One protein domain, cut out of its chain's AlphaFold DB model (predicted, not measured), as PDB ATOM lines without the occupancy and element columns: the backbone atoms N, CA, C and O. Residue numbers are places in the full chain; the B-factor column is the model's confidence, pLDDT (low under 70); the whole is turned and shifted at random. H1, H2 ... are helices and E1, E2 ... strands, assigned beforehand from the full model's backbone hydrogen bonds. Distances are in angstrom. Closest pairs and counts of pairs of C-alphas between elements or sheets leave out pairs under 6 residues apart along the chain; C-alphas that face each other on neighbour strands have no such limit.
ATOM      1  N   LYS A   3     158.082 199.804 153.152       90.50
ATOM      2  CA  LYS A   3     158.007 200.628 154.366       90.50
ATOM      3  C   LYS A   3     156.553 200.739 154.822       90.50
ATOM      4  O   LYS A   3     155.686 201.061 154.010       90.50
ATOM      5  N   THR A   4     156.288 200.494 156.100       86.38
ATOM      6  CA  THR A   4     154.963 200.647 156.721       86.38
ATOM      7  C   THR A   4     155.076 201.356 158.060       86.38
ATOM      8  O   THR A   4     156.046 201.149 158.778       86.38
ATOM      9  N   GLU A   5     154.082 202.168 158.412       84.62
ATOM     10  CA  GLU A   5     153.983 202.755 159.750       84.62
ATOM     11  C   GLU A   5     153.010 201.953 160.608       84.62
ATOM     12  O   GLU A   5     151.872 201.704 160.205       84.62
ATOM     13  N   ILE A   6     153.468 201.540 161.789       75.75
ATOM     14  CA  ILE A   6     152.670 200.808 162.773       75.75
ATOM     15  C   ILE A   6     152.903 201.475 164.129       75.75
ATOM     16  O   ILE A   6     154.023 201.488 164.631       75.75
ATOM     17  N   ASN A   7     151.847 202.051 164.713       75.69
ATOM     18  CA  ASN A   7     151.877 202.711 166.029       75.69
ATOM     19  C   ASN A   7     152.979 203.785 166.183       75.69
ATOM     20  O   ASN A   7     153.561 203.937 167.252       75.69
ATOM     21  N   GLY A   8     153.278 204.525 165.109       69.81
ATOM     22  CA  GLY A   8     154.322 205.557 165.087       69.81
ATOM     23  C   GLY A   8     155.737 205.036 164.808       69.81
ATOM     24  O   GLY A   8     156.624 205.834 164.515       69.81
ATOM     25  N   CYS A   9     155.956 203.720 164.821       69.12
ATOM     26  CA  CYS A   9     157.218 203.110 164.415       69.12
ATOM     27  C   CYS A   9     157.248 202.882 162.901       69.12
ATOM     28  O   CYS A   9     156.249 202.490 162.291       69.12
ATOM     29  N   THR A  10     158.419 203.084 162.295       83.81
ATOM     30  CA  THR A  10     158.646 202.703 160.898       83.81
ATOM     31  C   THR A  10     159.094 201.249 160.846       83.81
ATOM     32  O   THR A  10     160.092 200.882 161.455       83.81
ATOM     33  N   VAL A  11     158.392 200.429 160.075       85.81
ATOM     34  CA  VAL A  11     158.735 199.027 159.841       85.81
ATOM     35  C   VAL A  11     159.185 198.859 158.400       85.81
ATOM     36  O   VAL A  11     158.486 199.255 157.464       85.81
ATOM     37  N   LEU A  12     160.367 198.284 158.232       87.75
ATOM     38  CA  LEU A  12     160.939 197.924 156.947       87.75
ATOM     39  C   LEU A  12     160.804 196.415 156.753       87.75
ATOM     40  O   LEU A  12     161.193 195.649 157.627       87.75
ATOM     41  N   THR A  13     160.278 195.982 155.614       87.50
ATOM     42  CA  THR A  13     160.144 194.565 155.254       87.50
ATOM     43  C   THR A  13     160.886 194.300 153.953       87.50
ATOM     44  O   THR A  13     160.649 194.985 152.953       87.50
ATOM     45  N   ALA A  14     161.781 193.317 153.970       84.75
ATOM     46  CA  ALA A  14     162.520 192.885 152.798       84.75
ATOM     47  C   ALA A  14     161.582 192.265 151.756       84.75
ATOM     48  O   ALA A  14     160.595 191.606 152.095       84.75
ATOM     49  N   ASP A  15     161.916 192.435 150.482       85.12
ATOM     50  CA  ASP A  15     161.285 191.668 149.416       85.12
ATOM     51  C   ASP A  15     161.618 190.168 149.568       85.12
ATOM     52  O   ASP A  15     162.630 189.783 150.161       85.12
ATOM     53  N   ALA A  16     160.772 189.303 149.008       82.12
ATOM     54  CA  ALA A  16     160.969 187.858 149.077       82.12
ATOM     55  C   ALA A  16     162.360 187.451 148.547       82.12
ATOM     56  O   ALA A  16     162.758 187.850 147.453       82.12
ATOM     57  N   GLY A  17     163.084 186.643 149.328       80.25
ATOM     58  CA  GLY A  17     164.438 186.192 148.984       80.25
ATOM     59  C   GLY A  17     165.541 187.230 149.222       80.25
ATOM     60  O   GLY A  17     166.638 187.075 148.687       80.25
ATOM     61  N   LYS A  18     165.267 188.280 150.006       88.06
ATOM     62  CA  LYS A  18     166.244 189.305 150.383       88.06
ATOM     63  C   LYS A  18     166.329 189.490 151.899       88.06
ATOM     64  O   LYS A  18     165.395 189.157 152.627       88.06
ATOM     65  N   LYS A  19     167.434 190.074 152.362       87.31
ATOM     66  CA  LYS A  19     167.619 190.577 153.732       87.31
ATOM     67  C   LYS A  19     167.911 192.080 153.694       87.31
ATOM     68  O   LYS A  19     168.464 192.593 152.724       87.31
ATOM     69  N   ILE A  20     167.534 192.778 154.754       87.50
ATOM     70  CA  ILE A  20     167.863 194.177 155.014       87.50
ATOM     71  C   ILE A  20     169.236 194.221 155.684       87.50
ATOM     72  O   ILE A  20     169.502 193.476 156.626       87.50
ATOM     73  N   VAL A  21     170.090 195.119 155.212       87.12
ATOM     74  CA  VAL A  21     171.396 195.426 155.792       87.12
ATOM     75  C   VAL A  21     171.491 196.904 156.134       87.12
ATOM     76  O   VAL A  21     170.939 197.748 155.424       87.12
ATOM     77  N   LYS A  22     172.245 197.207 157.188       86.50
ATOM     78  CA  LYS A  22     172.689 198.555 157.536       86.50
ATOM     79  C   LYS A  22     174.209 198.566 157.545       86.50
ATOM     80  O   LYS A  22     174.822 197.794 158.278       86.50
ATOM     81  N   ASP A  23     174.810 199.407 156.711       81.88
ATOM     82  CA  ASP A  23     176.253 199.398 156.449       81.88
ATOM     83  C   ASP A  23     176.735 198.000 155.989       81.88
ATOM     84  O   ASP A  23     176.427 197.585 154.866       81.88
ATOM     85  N   ASN A  24     177.431 197.263 156.862       76.31
ATOM     86  CA  ASN A  24     177.883 195.882 156.642       76.31
ATOM     87  C   ASN A  24     177.179 194.859 157.546       76.31
ATOM     88  O   ASN A  24     177.549 193.691 157.533       76.31
ATOM     89  N   PHE A  25     176.195 195.280 158.340       78.69
ATOM     90  CA  PHE A  25     175.493 194.418 159.282       78.69
ATOM     91  C   PHE A  25     174.167 193.932 158.704       78.69
ATOM     92  O   PHE A  25     173.351 194.734 158.242       78.69
ATOM     93  N   VAL A  26     173.939 192.620 158.753       82.12
ATOM     94  CA  VAL A  26     172.680 192.012 158.323       82.12
ATOM     95  C   VAL A  26     171.637 192.116 159.431       82.12
ATOM     96  O   VAL A  26     171.797 191.572 160.514       82.12
ATOM     97  N   CYS A  27     170.552 192.844 159.153       80.25
ATOM     98  CA  CYS A  27     169.476 193.121 160.106       80.25
ATOM     99  C   CYS A  27     168.313 192.116 160.018       80.25
ATOM    100  O   CYS A  27     167.483 192.076 160.919       80.25
ATOM    101  N   GLY A  28     168.229 191.327 158.941       80.44
ATOM    102  CA  GLY A  28     167.184 190.315 158.739       80.44
ATOM    103  C   GLY A  28     166.102 190.736 157.740       80.44
ATOM    104  O   GLY A  28     166.319 191.606 156.905       80.44
ATOM    105  N   THR A  29     164.937 190.089 157.764       85.38
ATOM    106  CA  THR A  29     163.854 190.327 156.784       85.38
ATOM    107  C   THR A  29     162.868 191.412 157.210       85.38
ATOM    108  O   THR A  29     162.149 191.944 156.365       85.38
ATOM    109  N   VAL A  30     162.831 191.766 158.495       83.19
ATOM    110  CA  VAL A  30     161.991 192.837 159.042       83.19
ATOM    111  C   VAL A  30     162.812 193.659 160.030       83.19
ATOM    112  O   VAL A  30     163.460 193.093 160.902       83.19
ATOM    113  N   VAL A  31     162.766 194.986 159.913       84.50
ATOM    114  CA  VAL A  31     163.445 195.922 160.821       84.50
ATOM    115  C   VAL A  31     162.436 196.921 161.370       84.50
ATOM    116  O   VAL A  31     161.746 197.592 160.604       84.50
ATOM    117  N   TRP A  32     162.376 197.037 162.696       84.81
ATOM    118  CA  TRP A  32     161.581 198.044 163.396       84.81
ATOM    119  C   TRP A  32     162.475 199.216 163.782       84.81
ATOM    120  O   TRP A  32     163.495 199.039 164.442       84.81
ATOM    121  N   LEU A  33     162.083 200.410 163.360       78.75
ATOM    122  CA  LEU A  33     162.787 201.652 163.628       78.75
ATOM    123  C   LEU A  33     162.007 202.483 164.642       78.75
ATOM    124  O   LEU A  33     160.772 202.559 164.575       78.75
ATOM    125  N   ALA A  34     162.734 203.120 165.559       77.62
ATOM    126  CA  ALA A  34     162.137 204.022 166.527       77.62
ATOM    127  C   ALA A  34     161.598 205.284 165.833       77.62
ATOM    128  O   ALA A  34     161.931 205.606 164.688       77.62
ATOM    129  N   VAL A  35     160.740 206.015 166.542       69.31
ATOM    130  CA  VAL A  35     160.160 207.270 166.054       69.31
ATOM    131  C   VAL A  35     161.288 208.273 165.769       69.31
ATOM    132  O   VAL A  35     161.950 208.738 166.693       69.31
ATOM    133  N   GLY A  36     161.484 208.620 164.494       67.94
ATOM    134  CA  GLY A  36     162.487 209.597 164.046       67.94
ATOM    135  C   GLY A  36     163.782 209.010 163.475       67.94
ATOM    136  O   GLY A  36     164.616 209.774 162.991       67.94
ATOM    137  N   ASP A  37     163.946 207.686 163.473       77.50
ATOM    138  CA  ASP A  37     165.110 207.037 162.866       77.50
ATOM    139  C   ASP A  37     165.104 207.158 161.332       77.50
ATOM    140  O   ASP A  37     164.085 206.977 160.658       77.50
ATOM    141  N   ALA A  38     166.280 207.433 160.763       78.25
ATOM    142  CA  ALA A  38     166.460 207.533 159.320       78.25
ATOM    143  C   ALA A  38     166.478 206.149 158.656       78.25
ATOM    144  O   ALA A  38     167.178 205.232 159.091       78.25
ATOM    145  N   THR A  39     165.760 206.017 157.540       80.88
ATOM    146  CA  THR A  39     165.713 204.781 156.743       80.88
ATOM    147  C   THR A  39     166.839 204.672 155.720       80.88
ATOM    148  O   THR A  39     167.079 203.590 155.197       80.88
ATOM    149  N   ASP A  40     167.539 205.769 155.434       82.19
ATOM    150  CA  ASP A  40     168.449 205.883 154.284       82.19
ATOM    151  C   ASP A  40     169.722 205.032 154.426       82.19
ATOM    152  O   ASP A  40     170.391 204.735 153.441       82.19
ATOM    153  N   ALA A  41     170.035 204.605 155.651       81.00
ATOM    154  CA  ALA A  41     171.149 203.708 155.946       81.00
ATOM    155  C   ALA A  41     170.833 202.225 155.670       81.00
ATOM    156  O   ALA A  41     171.728 201.388 155.776       81.00
ATOM    157  N   TYR A  42     169.578 201.889 155.342       87.38
ATOM    158  CA  TYR A  42     169.128 200.514 155.135       87.38
ATOM    159  C   TYR A  42     168.946 200.209 153.649       87.38
ATOM    160  O   TYR A  42     168.290 200.948 152.914       87.38
ATOM    161  N   ARG A  43     169.490 199.076 153.210       88.38
ATOM    162  CA  ARG A  43     169.339 198.567 151.839       88.38
ATOM    163  C   ARG A  43     169.064 197.074 151.856       88.38
ATOM    164  O   ARG A  43     169.263 196.415 152.869       88.38
ATOM    165  N   GLU A  44     168.624 196.536 150.729       88.38
ATOM    166  CA  GLU A  44     168.428 195.095 150.584       88.38
ATOM    167  C   GLU A  44     169.602 194.437 149.884       88.38
ATOM    168  O   GLU A  44     170.197 195.015 148.973       88.38
ATOM    169  N   LEU A  45     169.858 193.194 150.268       85.56
ATOM    170  CA  LEU A  45     170.750 192.276 149.580       85.56
ATOM    171  C   LEU A  45     170.045 190.950 149.332       85.56
ATOM    172  O   LEU A  45     169.108 190.590 150.050       85.56
ATOM    173  N   SER A  46     170.500 190.222 148.317       86.88
ATOM    174  CA  SER A  46     170.102 188.826 148.145       86.88
ATOM    175  C   SER A  46     170.560 187.977 149.336       86.88
ATOM    176  O   SER A  46     171.461 188.366 150.082       86.88
ATOM    177  N   LEU A  47     169.946 186.804 149.521       77.50
ATOM    178  CA  LEU A  47     170.382 185.856 150.553       77.50
ATOM    179  C   LEU A  47     171.862 185.482 150.395       77.50
ATOM    180  O   LEU A  47     172.592 185.515 151.373       77.50
ATOM    181  N   GLU A  48     172.325 185.235 149.168       79.31
ATOM    182  CA  GLU A  48     173.722 184.861 148.904       79.31
ATOM    183  C   GLU A  48     174.713 185.968 149.300       79.31
ATOM    184  O   GLU A  48     175.749 185.697 149.904       79.31
ATOM    185  N   GLU A  49     174.391 187.227 148.994       83.06
ATOM    186  CA  GLU A  49     175.225 188.381 149.353       83.06
ATOM    187  C   GLU A  49     175.206 188.660 150.861       83.06
ATOM    188  O   GLU A  49     176.225 189.047 151.432       83.06
ATOM    189  N   ALA A  50     174.056 188.469 151.507       80.50
ATOM    190  CA  ALA A  50     173.925 188.636 152.947       80.50
ATOM    191  C   ALA A  50     174.678 187.538 153.713       80.50
ATOM    192  O   ALA A  50     175.399 187.847 154.657       80.50
ATOM    193  N   ASP A  51     174.594 186.286 153.263       78.06
ATOM    194  CA  ASP A  51     175.312 185.161 153.867       78.06
ATOM    195  C   ASP A  51     176.834 185.302 153.663       78.06
ATOM    196  O   ASP A  51     177.627 184.984 154.549       78.06
ATOM    197  N   ALA A  52     177.266 185.847 152.518       81.88
ATOM    198  CA  ALA A  52     178.671 186.181 152.283       81.88
ATOM    199  C   ALA A  52     179.178 187.289 153.225       81.88
ATOM    200  O   ALA A  52     180.319 187.220 153.685       81.88
ATOM    201  N   LEU A  53     178.346 188.289 153.536       79.62
ATOM    202  CA  LEU A  53     178.672 189.334 154.510       79.62
ATOM    203  C   LEU A  53     178.733 188.791 155.937       79.62
ATOM    204  O   LEU A  53     179.705 189.069 156.633       79.62
ATOM    205  N   GLU A  54     177.755 187.983 156.349       74.25
ATOM    206  CA  GLU A  54     177.737 187.327 157.665       74.25
ATOM    207  C   GLU A  54     178.995 186.468 157.863       74.25
ATOM    208  O   GLU A  54     179.660 186.541 158.900       74.25
ATOM    209  N   LYS A  55     179.392 185.718 156.828       77.06
ATOM    210  CA  LYS A  55     180.618 184.917 156.842       77.06
ATOM    211  C   LYS A  55     181.884 185.776 156.900       77.06
ATOM    212  O   LYS A  55     182.792 185.477 157.672       77.06
ATOM    213  N   ALA A  56     181.947 186.859 156.127       73.44
ATOM    214  CA  ALA A  56     183.080 187.783 156.164       73.44
ATOM    215  C   ALA A  56     183.222 188.470 157.538       73.44
ATOM    216  O   ALA A  56     184.340 188.675 158.010       73.44
ATOM    217  N   GLN A  57     182.112 188.785 158.212       65.75
ATOM    218  CA  GLN A  57     182.122 189.328 159.573       65.75
ATOM    219  C   GLN A  57     182.704 188.324 160.579       65.75
ATOM    220  O   GLN A  57     183.591 188.689 161.350       65.75
ATOM    221  N   GLN A  58     182.299 187.054 160.495       62.38
ATOM    222  CA  GLN A  58     182.843 185.974 161.330       62.38
ATOM    223  C   GLN A  58     184.343 185.730 161.101       62.38
ATOM    224  O   GLN A  58     185.069 185.413 162.039       62.38
ATOM    225  N   GLU A  59     184.833 185.886 159.870       62.56
ATOM    226  CA  GLU A  59     186.254 185.696 159.541       62.56
ATOM    227  C   GLU A  59     187.143 186.874 159.989       62.56
ATOM    228  O   GLU A  59     188.337 186.689 160.233       62.56
ATOM    229  N   THR A  60     186.577 188.080 160.124       57.59
ATOM    230  CA  THR A  60     187.319 189.282 160.552       57.59
ATOM    231  C   THR A  60     187.477 189.347 162.079       57.59
ATOM    232  O   THR A  60     188.473 189.867 162.587       57.59
ATOM    233  N   GLU A  61     186.535 188.768 162.825       54.56
ATOM    234  CA  GLU A  61     186.578 188.626 164.285       54.56
ATOM    235  C   GLU A  61     187.278 187.312 164.672       54.56
ATOM    236  O   GLU A  61     186.659 186.318 165.036       54.56
ATOM    237  N   GLY A  62     188.607 187.289 164.542       43.03
ATOM    238  CA  GLY A  62     189.433 186.098 164.753       43.03
ATOM    239  C   GLY A  62     189.098 185.275 166.010       43.03
ATOM    240  O   GLY A  62     189.259 185.740 167.135       43.03
ATOM    241  N   GLY A  63     188.718 184.017 165.770       46.47
ATOM    242  CA  GLY A  63     188.823 182.844 166.643       46.47
ATOM    243  C   GLY A  63     188.804 183.063 168.160       46.47
ATOM    244  O   GLY A  63     189.858 183.123 168.797       46.47
ATOM    245  N   LYS A  64     187.611 182.987 168.755       40.03
ATOM    246  CA  LYS A  64     187.415 182.457 170.111       40.03
ATOM    247  C   LYS A  64     186.395 181.312 170.064       40.03
ATOM    248  O   LYS A  64     185.444 181.403 169.294       40.03
ATOM    249  N   PRO A  65     186.617 180.223 170.820       41.78
ATOM    250  CA  PRO A  65     185.758 179.044 170.795       41.78
ATOM    251  C   PRO A  65     184.408 179.371 171.431       41.78
ATOM    252  O   PRO A  65     184.411 179.802 172.578       41.78
ATOM    253  N   ASP A  66     183.316 179.170 170.684       42.56
ATOM    254  CA  ASP A  66     181.913 179.040 171.117       42.56
ATOM    255  C   ASP A  66     181.562 179.649 172.492       42.56
ATOM    256  O   ASP A  66     180.975 178.997 173.354       42.56
ATOM    257  N   GLU A  67     181.890 180.922 172.717       39.69
ATOM    258  CA  GLU A  67     181.092 181.736 173.621       39.69
ATOM    259  C   GLU A  67     179.902 182.149 172.771       39.69
ATOM    260  O   GLU A  67     180.029 183.037 171.926       39.69
ATOM    261  N   GLU A  68     178.783 181.432 172.943       41.00
ATOM    262  CA  GLU A  68     177.455 181.847 172.495       41.00
ATOM    263  C   GLU A  68     177.278 183.312 172.887       41.00
ATOM    264  O   GLU A  68     176.882 183.665 173.998       41.00
ATOM    265  N   THR A  69     177.641 184.193 171.963       34.22
ATOM    266  CA  THR A  69     177.255 185.586 172.021       34.22
ATOM    267  C   THR A  69     175.742 185.491 171.949       34.22
ATOM    268  O   THR A  69     175.268 184.910 170.968       34.22
ATOM    269  N   PRO A  70     174.972 185.926 172.965       37.69
ATOM    270  CA  PRO A  70     173.532 185.796 172.895       37.69
ATOM    271  C   PRO A  70     173.117 186.622 171.685       37.69
ATOM    272  O   PRO A  70     173.165 187.853 171.719       37.69
ATOM    273  N   SER A  71     172.807 185.938 170.581       45.97
ATOM    274  CA  SER A  71     172.082 186.526 169.476       45.97
ATOM    275  C   SER A  71     170.882 187.166 170.147       45.97
ATOM    276  O   SER A  71     170.173 186.484 170.888       45.97
ATOM    277  N   ALA A  72     170.741 188.485 170.034       47.34
ATOM    278  CA  ALA A  72     169.555 189.152 170.530       47.34
ATOM    279  C   ALA A  72     168.388 188.538 169.754       47.34
ATOM    280  O   ALA A  72     168.153 188.907 168.604       47.34
ATOM    281  N   GLU A  73     167.752 187.523 170.343       52.47
ATOM    282  CA  GLU A  73     166.641 186.814 169.734       52.47
ATOM    283  C   GLU A  73     165.609 187.873 169.365       52.47
ATOM    284  O   GLU A  73     165.187 188.678 170.203       52.47
TER     285      GLU A  73
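Overview. This is residues 3 to 73 of the 198 residues of the protein "DUF4376 domain-containing protein" of Prevotella buccalis DNF00853 (UniProt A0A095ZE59). Two small three-stranded sheets stand next to each other, and one helix, H1, packs on one face of the second sheet and runs out past it. Residues 58 to 73, of which 58 to 60 belong to H1, stand free, and the tail after H1 folds back. The printed part has 71 residues with six named strands and then one named helix, a mixed class; both sheets, E1-E2-E5 and E4-E3-E6, are antiparallel. It is loose, with a radius of gyration of the C-alphas of 14.1 A, and elongated, spanning 42 by 24 by 18 A.

Arrangement. E1, residues 3 to 6, and E2, residues 9 to 13, form a hairpin, with N 4 and O 11 2.9 A apart. E5, residues 30 to 33, is the other neighbour of E2, with N 12 and O 31 at 2.8 A. E3, residues 18 to 22, and E4, residues 25 to 28, form a second hairpin, with N 27 and O 20 at 2.8 A. E6, residues 42 to 46, is the other neighbour of E3, with N 21 and O 43 at 2.8 A. Between the sheets, the closest C-alphas of E3 and E5 are those of Ile 20 and Val 30, 7.2 A apart; E5 and E6 are apart. H1, residues 47 to 60, is on the sheet E4-E3-E6, two layers with the helix on one face, at a height over the sheet of 9.4 A. It runs along the strands, at 9 degrees to E3 on the local plane. The closest C-alphas of E4 and H1 are those of Val 26 and Ala 50, 6.5 A apart. Every O i to N i+4 pair in H1 is within hydrogen-bond range.

Along the chain. E1 begins at C-alpha 3, (158.007, 200.628, 154.366). E2 spans 12.9 A, E3 13.4 A and E6 13.7 A; E1 and E5 span 10.0 A each and E4 9.3 A. H1 spans 20.0 A and ends at C-alpha 60, (187.319, 189.282, 160.552).

Size, cuts and confidence. The C-alphas farthest apart, of Asn 7 and Gly 63, are 42.0 A apart. The printed part has no cut and no long link. Residues 8 to 9, 35 to 36 and 57 to 73 have pLDDT under 70.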